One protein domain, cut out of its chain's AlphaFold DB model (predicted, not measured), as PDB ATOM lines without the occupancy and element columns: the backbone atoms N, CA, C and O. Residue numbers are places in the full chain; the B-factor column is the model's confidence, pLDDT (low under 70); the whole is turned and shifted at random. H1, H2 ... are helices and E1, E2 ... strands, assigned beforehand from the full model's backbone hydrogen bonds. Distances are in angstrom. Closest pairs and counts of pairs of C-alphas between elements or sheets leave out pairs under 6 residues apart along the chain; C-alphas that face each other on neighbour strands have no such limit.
ATOM      1  N   MET A   2     -22.229 -49.643  60.084       58.94
ATOM      2  CA  MET A   2     -22.035 -48.524  59.148       58.94
ATOM      3  C   MET A   2     -23.223 -47.556  59.257       58.94
ATOM      4  O   MET A   2     -24.372 -48.003  59.222       58.94
ATOM      5  N   GLY A   3     -22.957 -46.252  59.387       76.00
ATOM      6  CA  GLY A   3     -24.000 -45.218  59.348       76.00
ATOM      7  C   GLY A   3     -24.767 -45.245  58.020       76.00
ATOM      8  O   GLY A   3     -24.242 -45.731  57.019       76.00
ATOM      9  N   TYR A   4     -26.008 -44.743  57.997       85.31
ATOM     10  CA  TYR A   4     -26.864 -44.790  56.800       85.31
ATOM     11  C   TYR A   4     -26.155 -44.211  55.566       85.31
ATOM     12  O   TYR A   4     -26.161 -44.854  54.520       85.31
ATOM     13  N   GLN A   5     -25.446 -43.085  55.715       90.81
ATOM     14  CA  GLN A   5     -24.713 -42.423  54.632       90.81
ATOM     15  C   GLN A   5     -23.681 -43.340  53.963       90.81
ATOM     16  O   GLN A   5     -23.595 -43.374  52.741       90.81
ATOM     17  N   ALA A   6     -22.965 -44.158  54.739       92.31
ATOM     18  CA  ALA A   6     -21.976 -45.084  54.191       92.31
ATOM     19  C   ALA A   6     -22.616 -46.163  53.297       92.31
ATOM     20  O   ALA A   6     -21.982 -46.642  52.363       92.31
ATOM     21  N   VAL A   7     -23.884 -46.523  53.538       93.69
ATOM     22  CA  VAL A   7     -24.636 -47.439  52.663       93.69
ATOM     23  C   VAL A   7     -24.987 -46.760  51.338       93.69
ATOM     24  O   VAL A   7     -24.848 -47.375  50.282       93.69
ATOM     25  N   TYR A   8     -25.415 -45.495  51.386       95.69
ATOM     26  CA  TYR A   8     -25.681 -44.701  50.185       95.69
ATOM     27  C   TYR A   8     -24.407 -44.508  49.361       95.69
ATOM     28  O   TYR A   8     -24.422 -44.744  48.155       95.69
ATOM     29  N   ASP A   9     -23.293 -44.174  50.011       96.06
ATOM     30  CA  ASP A   9     -21.996 -44.004  49.354       96.06
ATOM     31  C   ASP A   9     -21.476 -45.312  48.741       96.06
ATOM     32  O   ASP A   9     -20.947 -45.286  47.632       96.06
ATOM     33  N   LEU A  10     -21.682 -46.454  49.411       95.94
ATOM     34  CA  LEU A  10     -21.338 -47.779  48.883       95.94
ATOM     35  C   LEU A  10     -22.093 -48.107  47.587       95.94
ATOM     36  O   LEU A  10     -21.528 -48.735  46.695       95.94
ATOM     37  N   VAL A  11     -23.370 -47.729  47.492       97.31
ATOM     38  CA  VAL A  11     -24.180 -47.958  46.283       97.31
ATOM     39  C   VAL A  11     -23.841 -46.948  45.182       97.31
ATOM     40  O   VAL A  11     -23.858 -47.292  44.000       97.31
ATOM     41  N   GLY A  12     -23.488 -45.716  45.551       97.38
ATOM     42  CA  GLY A  12     -23.023 -44.699  44.611       97.38
ATOM     43  C   GLY A  12     -24.103 -44.207  43.641       97.38
ATOM     44  O   GLY A  12     -25.301 -44.440  43.823       97.38
ATOM     45  N   GLY A  13     -23.672 -43.507  42.588       97.31
ATOM     46  CA  GLY A  13     -24.553 -42.962  41.550       97.31
ATOM     47  C   GLY A  13     -25.619 -42.012  42.101       97.31
ATOM     48  O   GLY A  13     -25.412 -41.340  43.115       97.31
ATOM     49  N   ASN A  14     -26.784 -41.996  41.451       97.38
ATOM     50  CA  ASN A  14     -27.884 -41.108  41.827       97.38
ATOM     51  C   ASN A  14     -28.387 -41.401  43.249       97.38
ATOM     52  O   ASN A  14     -28.860 -40.494  43.923       97.38
ATOM     53  N   VAL A  15     -28.271 -42.649  43.726       96.94
ATOM     54  CA  VAL A  15     -28.619 -43.027  45.107       96.94
ATOM     55  C   VAL A  15     -27.796 -42.219  46.117       96.94
ATOM     56  O   VAL A  15     -28.372 -41.612  47.022       96.94
ATOM     57  N   ALA A  16     -26.471 -42.164  45.952       96.44
ATOM     58  CA  ALA A  16     -25.599 -41.397  46.841       96.44
ATOM     59  C   ALA A  16     -25.844 -39.884  46.736       96.44
ATOM     60  O   ALA A  16     -25.913 -39.192  47.750       96.44
ATOM     61  N   GLU A  17     -26.008 -39.372  45.514       96.19
ATOM     62  CA  GLU A  17     -26.262 -37.950  45.258       96.19
ATOM     63  C   GLU A  17     -27.564 -37.460  45.908       96.19
ATOM     64  O   GLU A  17     -27.578 -36.413  46.560       96.19
ATOM     65  N   LEU A  18     -28.644 -38.242  45.801       94.25
ATOM     66  CA  LEU A  18     -29.939 -37.928  46.408       94.25
ATOM     67  C   LEU A  18     -29.860 -37.844  47.930       94.25
ATOM     68  O   LEU A  18     -30.413 -36.906  48.508       94.25
ATOM     69  N   SER A  19     -29.152 -38.784  48.563       94.19
ATOM     70  CA  SER A  19     -28.954 -38.782  50.013       94.19
ATOM     71  C   SER A  19     -28.114 -37.593  50.478       94.19
ATOM     72  O   SER A  19     -28.463 -36.981  51.479       94.19
ATOM     73  N   ARG A  20     -27.071 -37.198  49.738       94.06
ATOM     74  CA  ARG A  20     -26.273 -36.004  50.081       94.06
ATOM     75  C   ARG A  20     -27.046 -34.703  49.882       94.06
ATOM     76  O   ARG A  20     -26.865 -33.768  50.652       94.06
ATOM     77  N   SER A  21     -27.900 -34.651  48.861       94.75
ATOM     78  CA  SER A  21     -28.699 -33.463  48.545       94.75
ATOM     79  C   SER A  21     -29.891 -33.292  49.491       94.75
ATOM     80  O   SER A  21     -30.297 -32.167  49.760       94.75
ATOM     81  N   ASN A  22     -30.438 -34.395  50.014       91.50
ATOM     82  CA  ASN A  22     -31.617 -34.401  50.886       91.50
ATOM     83  C   ASN A  22     -31.385 -35.309  52.111       91.50
ATOM     84  O   ASN A  22     -32.088 -36.305  52.288       91.50
ATOM     85  N   PRO A  23     -30.399 -35.011  52.974       87.06
ATOM     86  CA  PRO A  23     -29.953 -35.934  54.024       87.06
ATOM     87  C   PRO A  23     -31.064 -36.328  55.004       87.06
ATOM     88  O   PRO A  23     -31.112 -37.473  55.447       87.06
ATOM     89  N   ASN A  24     -32.004 -35.419  55.273       86.56
ATOM     90  CA  ASN A  24     -33.130 -35.665  56.175       86.56
ATOM     91  C   ASN A  24     -34.166 -36.650  55.601       86.56
ATOM     92  O   ASN A  24     -34.824 -37.346  56.368       86.56
ATOM     93  N   ASP A  25     -34.283 -36.759  54.275       84.81
ATOM     94  CA  ASP A  25     -35.272 -37.627  53.613       84.81
ATOM     95  C   ASP A  25     -34.767 -39.065  53.400       84.81
ATOM     96  O   ASP A  25     -35.542 -39.968  53.047       84.81
ATOM     97  N   TYR A  26     -33.457 -39.265  53.586       85.62
ATOM     98  CA  TYR A  26     -32.712 -40.494  53.299       85.62
ATOM     99  C   TYR A  26     -31.913 -40.993  54.514       85.62
ATOM    100  O   TYR A  26     -30.876 -41.642  54.376       85.62
ATOM    101  N   THR A  27     -32.421 -40.754  55.722       85.38
ATOM    102  CA  THR A  27     -31.850 -41.271  56.979       85.38
ATOM    103  C   THR A  27     -32.051 -42.780  57.152       85.38
ATOM    104  O   THR A  27     -31.280 -43.444  57.849       85.38
ATOM    105  N   ASN A  28     -33.059 -43.356  56.489       82.31
ATOM    106  CA  ASN A  28     -33.361 -44.780  56.560       82.31
ATOM    107  C   ASN A  28     -32.720 -45.556  55.394       82.31
ATOM    108  O   ASN A  28     -33.129 -45.439  54.239       82.31
ATOM    109  N   ALA A  29     -31.729 -46.394  55.710       90.88
ATOM    110  CA  ALA A  29     -31.032 -47.236  54.736       90.88
ATOM    111  C   ALA A  29     -31.578 -48.678  54.635       90.88
ATOM    112  O   ALA A  29     -31.032 -49.460  53.859       90.88
ATOM    113  N   CYS A  30     -32.618 -49.074  55.384       92.38
ATOM    114  CA  CYS A  30     -33.068 -50.479  55.394       92.38
ATOM    115  C   CYS A  30     -33.568 -50.943  54.016       92.38
ATOM    116  O   CYS A  30     -33.130 -51.978  53.515       92.38
ATOM    117  N   ALA A  31     -34.389 -50.128  53.346       94.00
ATOM    118  CA  ALA A  31     -34.877 -50.429  52.003       94.00
ATOM    119  C   ALA A  31     -33.726 -50.520  50.990       94.00
ATOM    120  O   ALA A  31     -33.700 -51.441  50.176       94.00
ATOM    121  N   LEU A  32     -32.730 -49.634  51.102       96.00
ATOM    122  CA  LEU A  32     -31.547 -49.655  50.245       96.00
ATOM    123  C   LEU A  32     -30.715 -50.931  50.445       96.00
ATOM    124  O   LEU A  32     -30.340 -51.573  49.462       96.00
ATOM    125  N   ARG A  33     -30.462 -51.338  51.701       95.81
ATOM    126  CA  ARG A  33     -29.751 -52.593  52.013       95.81
ATOM    127  C   ARG A  33     -30.473 -53.797  51.418       95.81
ATOM    128  O   ARG A  33     -29.835 -54.616  50.764       95.81
ATOM    129  N   MET A  34     -31.793 -53.862  51.583       96.00
ATOM    130  CA  MET A  34     -32.596 -54.948  51.023       96.00
ATOM    131  C   MET A  34     -32.612 -54.934  49.500       96.00
ATOM    132  O   MET A  34     -32.416 -55.973  48.878       96.00
ATOM    133  N   SER A  35     -32.750 -53.764  48.880       96.88
ATOM    134  CA  SER A  35     -32.679 -53.647  47.427       96.88
ATOM    135  C   SER A  35     -31.325 -54.091  46.876       96.88
ATOM    136  O   SER A  35     -31.271 -54.719  45.820       96.88
ATOM    137  N   ARG A  36     -30.231 -53.817  47.596       96.62
ATOM    138  CA  ARG A  36     -28.907 -54.341  47.254       96.62
ATOM    139  C   ARG A  36     -28.845 -55.860  47.420       96.62
ATOM    140  O   ARG A  36     -28.327 -56.533  46.534       96.62
ATOM    141  N   ALA A  37     -29.383 -56.404  48.510       95.06
ATOM    142  CA  ALA A  37     -29.444 -57.849  48.724       95.06
ATOM    143  C   ALA A  37     -30.203 -58.561  47.588       95.06
ATOM    144  O   ALA A  37     -29.722 -59.566  47.085       95.06
ATOM    145  N   PHE A  38     -31.313 -57.994  47.108       95.88
ATOM    146  CA  PHE A  38     -32.040 -58.498  45.938       95.88
ATOM    147  C   PHE A  38     -31.204 -58.460  44.656       95.88
ATOM    148  O   PHE A  38     -31.040 -59.480  43.987       95.88
ATOM    149  N   ASN A  39     -30.617 -57.301  44.346       97.12
ATOM    150  CA  ASN A  39     -29.816 -57.096  43.140       97.12
ATOM    151  C   ASN A  39     -28.616 -58.047  43.033       97.12
ATOM    152  O   ASN A  39     -28.333 -58.549  41.947       97.12
ATOM    153  N   TYR A  40     -27.930 -58.310  44.144       96.00
ATOM    154  CA  TYR A  40     -26.751 -59.180  44.166       96.00
ATOM    155  C   TYR A  40     -27.061 -60.630  44.564       96.00
ATOM    156  O   TYR A  40     -26.228 -61.505  44.357       96.00
ATOM    157  N   GLY A  41     -28.250 -60.901  45.104       91.38
ATOM    158  CA  GLY A  41     -28.716 -62.231  45.506       91.38
ATOM    159  C   GLY A  41     -29.455 -62.997  44.407       91.38
ATOM    160  O   GLY A  41     -30.099 -63.997  44.700       91.38
ATOM    161  N   GLY A  42     -29.410 -62.524  43.157       88.38
ATOM    162  CA  GLY A  42     -30.060 -63.179  42.016       88.38
ATOM    163  C   GLY A  42     -31.552 -62.867  41.853       88.38
ATOM    164  O   GLY A  42     -32.193 -63.448  40.983       88.38
ATOM    165  N   TYR A  43     -32.102 -61.930  42.634       89.56
ATOM    166  CA  TYR A  43     -33.503 -61.504  42.555       89.56
ATOM    167  C   TYR A  43     -33.615 -60.027  42.155       89.56
ATOM    168  O   TYR A  43     -34.111 -59.189  42.905       89.56
ATOM    169  N   GLN A  44     -33.065 -59.686  40.990       93.62
ATOM    170  CA  GLN A  44     -32.813 -58.297  40.606       93.62
ATOM    171  C   GLN A  44     -34.079 -57.437  40.539       93.62
ATOM    172  O   GLN A  44     -35.112 -57.846  40.010       93.62
ATOM    173  N   VAL A  45     -33.964 -56.195  41.014       95.69
ATOM    174  CA  VAL A  45     -35.007 -55.186  40.835       95.69
ATOM    175  C   VAL A  45     -35.080 -54.832  39.340       95.69
ATOM    176  O   VAL A  45     -34.064 -54.464  38.748       95.69
ATOM    177  N   PRO A  46     -36.256 -54.913  38.691       93.25
ATOM    178  CA  PRO A  46     -36.381 -54.577  37.277       93.25
ATOM    179  C   PRO A  46     -36.148 -53.087  37.009       93.25
ATOM    180  O   PRO A  46     -36.369 -52.244  37.878       93.25
ATOM    181  N   THR A  47     -35.786 -52.736  35.774       88.19
ATOM    182  CA  THR A  47     -35.723 -51.340  35.293       88.19
ATOM    183  C   THR A  47     -37.061 -50.830  34.750       88.19
ATOM    184  O   THR A  47     -37.304 -49.624  34.769       88.19
ATOM    185  N   GLY A  48     -37.933 -51.734  34.288       86.56
ATOM    186  CA  GLY A  48     -39.275 -51.452  33.760       86.56
ATOM    187  C   GLY A  48     -40.373 -51.556  34.820       86.56
ATOM    188  O   GLY A  48     -40.090 -51.560  36.015       86.56
ATOM    189  N   THR A  49     -41.638 -51.603  34.416       86.75
ATOM    190  CA  THR A  49     -42.769 -51.752  35.346       86.75
ATOM    191  C   THR A  49     -42.572 -52.969  36.253       86.75
ATOM    192  O   THR A  49     -42.442 -54.082  35.756       86.75
ATOM    193  N   ILE A  50     -42.530 -52.753  37.573       86.44
ATOM    194  CA  ILE A  50     -42.441 -53.850  38.550       86.44
ATOM    195  C   ILE A  50     -43.820 -54.458  38.760       86.44
ATOM    196  O   ILE A  50     -43.995 -55.655  38.610       86.44
ATOM    197  N   THR A  51     -44.804 -53.621  39.093       85.25
ATOM    198  CA  THR A  51     -46.191 -54.053  39.263       85.25
ATOM    199  C   THR A  51     -47.085 -53.212  38.348       85.25
ATOM    200  O   THR A  51     -46.868 -52.002  38.253       85.25
ATOM    201  N   PRO A  52     -48.100 -53.790  37.681       82.56
ATOM    202  CA  PRO A  52     -48.964 -53.029  36.773       82.56
ATOM    203  C   PRO A  52     -49.808 -51.937  37.449       82.56
ATOM    204  O   PRO A  52     -50.274 -51.027  36.771       82.56
ATOM    205  N   ARG A  53     -50.056 -52.046  38.762       83.56
ATOM    206  CA  ARG A  53     -50.998 -51.182  39.502       83.56
ATOM    207  C   ARG A  53     -50.334 -50.237  40.502       83.56
ATOM    208  O   ARG A  53     -50.965 -49.266  40.903       83.56
ATOM    209  N   THR A  54     -49.088 -50.502  40.885       85.81
ATOM    210  CA  THR A  54     -48.379 -49.743  41.919       85.81
ATOM    211  C   THR A  54     -47.035 -49.261  41.391       85.81
ATOM    212  O   THR A  54     -46.182 -50.056  40.984       85.81
ATOM    213  N   SER A  55     -46.833 -47.943  41.426       90.56
ATOM    214  CA  SER A  55     -45.533 -47.338  41.145       90.56
ATOM    215  C   SER A  55     -44.611 -47.531  42.346       90.56
ATOM    216  O   SER A  55     -44.924 -47.088  43.450       90.56
ATOM    217  N   ILE A  56     -43.468 -48.181  42.129       93.88
ATOM    218  CA  ILE A  56     -42.452 -48.394  43.162       93.88
ATOM    219  C   ILE A  56     -41.293 -47.434  42.907       93.88
ATOM    220  O   ILE A  56     -40.598 -47.532  41.894       93.88
ATOM    221  N   TYR A  57     -41.085 -46.508  43.847       93.50
ATOM    222  CA  TYR A  57     -39.990 -45.543  43.784       93.50
ATOM    223  C   TYR A  57     -38.631 -46.247  43.848       93.50
ATOM    224  O   TYR A  57     -38.343 -46.991  44.791       93.50
ATOM    225  N   ARG A  58     -37.789 -45.969  42.851       94.88
ATOM    226  CA  ARG A  58     -36.441 -46.521  42.731       94.88
ATOM    227  C   ARG A  58     -35.492 -45.544  42.051       94.88
ATOM    228  O   ARG A  58     -35.912 -44.727  41.236       94.88
ATOM    229  N   VAL A  59     -34.211 -45.683  42.353       96.19
ATOM    230  CA  VAL A  59     -33.140 -44.791  41.897       96.19
ATOM    231  C   VAL A  59     -31.977 -45.631  41.376       96.19
ATOM    232  O   VAL A  59     -31.741 -46.723  41.881       96.19
ATOM    233  N   ARG A  60     -31.258 -45.161  40.352       97.81
ATOM    234  CA  ARG A  60     -30.088 -45.886  39.831       97.81
ATOM    235  C   ARG A  60     -28.878 -45.724  40.752       97.81
ATOM    236  O   ARG A  60     -28.541 -44.599  41.123       97.81
ATOM    237  N   GLY A  61     -28.235 -46.837  41.091       97.94
ATOM    238  CA  GLY A  61     -26.934 -46.850  41.755       97.94
ATOM    239  C   GLY A  61     -25.788 -46.588  40.778       97.94
ATOM    240  O   GLY A  61     -25.994 -46.469  39.568       97.94
ATOM    241  N   GLY A  62     -24.565 -46.505  41.304       98.12
ATOM    242  CA  GLY A  62     -23.351 -46.308  40.503       98.12
ATOM    243  C   GLY A  62     -22.992 -47.515  39.633       98.12
ATOM    244  O   GLY A  62     -22.307 -47.373  38.628       98.12
ATOM    245  N   ASP A  63     -23.512 -48.689  39.985       96.88
ATOM    246  CA  ASP A  63     -23.430 -49.931  39.211       96.88
ATOM    247  C   ASP A  63     -24.485 -50.026  38.088       96.88
ATOM    248  O   ASP A  63     -24.566 -51.034  37.389       96.88
ATOM    249  N   GLY A  64     -25.315 -48.992  37.913       96.62
ATOM    250  CA  GLY A  64     -26.381 -48.950  36.912       96.62
ATOM    251  C   GLY A  64     -27.640 -49.740  37.282       96.62
ATOM    252  O   GLY A  64     -28.633 -49.663  36.549       96.62
ATOM    253  N   LEU A  65     -27.650 -50.452  38.415       97.25
ATOM    254  CA  LEU A  65     -28.808 -51.212  38.875       97.25
ATOM    255  C   LEU A  65     -29.844 -50.288  39.539       97.25
ATOM    256  O   LEU A  65     -29.491 -49.256  40.119       97.25
ATOM    257  N   PRO A  66     -31.144 -50.612  39.458       97.38
ATOM    258  CA  PRO A  66     -32.179 -49.865  40.159       97.38
ATOM    259  C   PRO A  66     -32.283 -50.285  41.633       97.38
ATOM    260  O   PRO A  66     -32.232 -51.468  41.962       97.38
ATOM    261  N   TYR A  67     -32.503 -49.312  42.516       97.69
ATOM    262  CA  TYR A  67     -32.608 -49.510  43.960       97.69
ATOM    263  C   TYR A  67     -33.902 -48.942  44.528       97.69
ATOM    264  O   TYR A  67     -34.168 -47.751  44.383       97.69
ATOM    265  N   ILE A  68     -34.686 -49.774  45.212       96.06
ATOM    266  CA  ILE A  68     -35.881 -49.357  45.949       96.06
ATOM    267  C   ILE A  68     -35.446 -48.677  47.249       96.06
ATOM    268  O   ILE A  68     -34.728 -49.267  48.053       96.06
ATOM    269  N   LEU A  69     -35.898 -47.440  47.475       93.44
ATOM    270  CA  LEU A  69     -35.462 -46.626  48.623       93.44
ATOM    271  C   LEU A  69     -36.528 -46.461  49.717       93.44
ATOM    272  O   LEU A  69     -36.300 -45.769  50.704       93.44
ATOM    273  N   ARG A  70     -37.705 -47.077  49.560       91.44
ATOM    274  CA  ARG A  70     -38.810 -46.996  50.529       91.44
ATOM    275  C   ARG A  70     -39.228 -48.392  50.983       91.44
ATOM    276  O   ARG A  70     -39.355 -49.295  50.160       91.44
ATOM    277  N   VAL A  71     -39.493 -48.550  52.282       90.38
ATOM    278  CA  VAL A  71     -39.931 -49.828  52.879       90.38
ATOM    279  C   VAL A  71     -41.220 -50.328  52.236       90.38
ATOM    280  O   VAL A  71     -41.320 -51.502  51.902       90.38
TER     281      VAL A  71
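AT A GLANCE: This is residues 2 to 71 of the 156 residues of an uncharacterized protein of Pseudomonas xinjiangensis (UniProt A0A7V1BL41). A small two-stranded hairpin, E1 and E2, forms the middle of this domain, with H2 on the E1 side and H3 on the E2 side; H1 pairs with H2 as a helical hairpin at one end. At the other end the link after H3 makes a long loop, of which residues 49 to 55 stick out. The 70 printed residues have three named helices, then two antiparallel strands, in the order H1, H2, H3, E1, E2. The class is mostly helix, though under half of the residues are in named elements. The whole is compact, with a radius of gyration of the C-alphas of 11.5 A and spans of 32 by 23 by 18 A.

IN THESE COORDINATES: H1 is residues 4 to 11, 11.3 A long, beginning at C-alpha 4 (-26.864, -44.790, 56.800). H2 is residues 13 to 21, 12.5 A, and H3 is residues 30 to 40, 15.5 A. E1 is residues 58 to 60, and E2 is residues 66 to 68, ending at C-alpha 68 (-35.881, -49.357, 45.949).

HOW THE PARTS SIT: H1 and H2 touch as a helical hairpin, at a shallow tilt of 25 degrees, opposite ways; their closest C-alphas, of Tyr 8 and Ala 16, are 4.7 A apart. H1 and H3 only just touch, with 3 pairs of C-alphas within 8 A, the closest being Val 7 and Arg 33 at 7.3 A. H2 and H3 are apart. The closest C-alphas of H2 and E1, Asn 14 and Arg 60, are 5.6 A apart; those of H3 and E2, Ser 35 and Tyr 67, 5.4 A. In the antiparallel hairpin of E1 and E2, N 59 and O 67 are 2.9 A apart, within hydrogen-bond range. In H1, H2 and H3 every O i to N i+4 pair is within that range.

THE WHOLE: The C-alphas farthest apart, of Met 2 and Pro 52, are 35.3 A apart. The printed part has no cut. The link from H3 to E1, 17 residues, is long. Residue 2 is the one printed residue with pLDDT under 70.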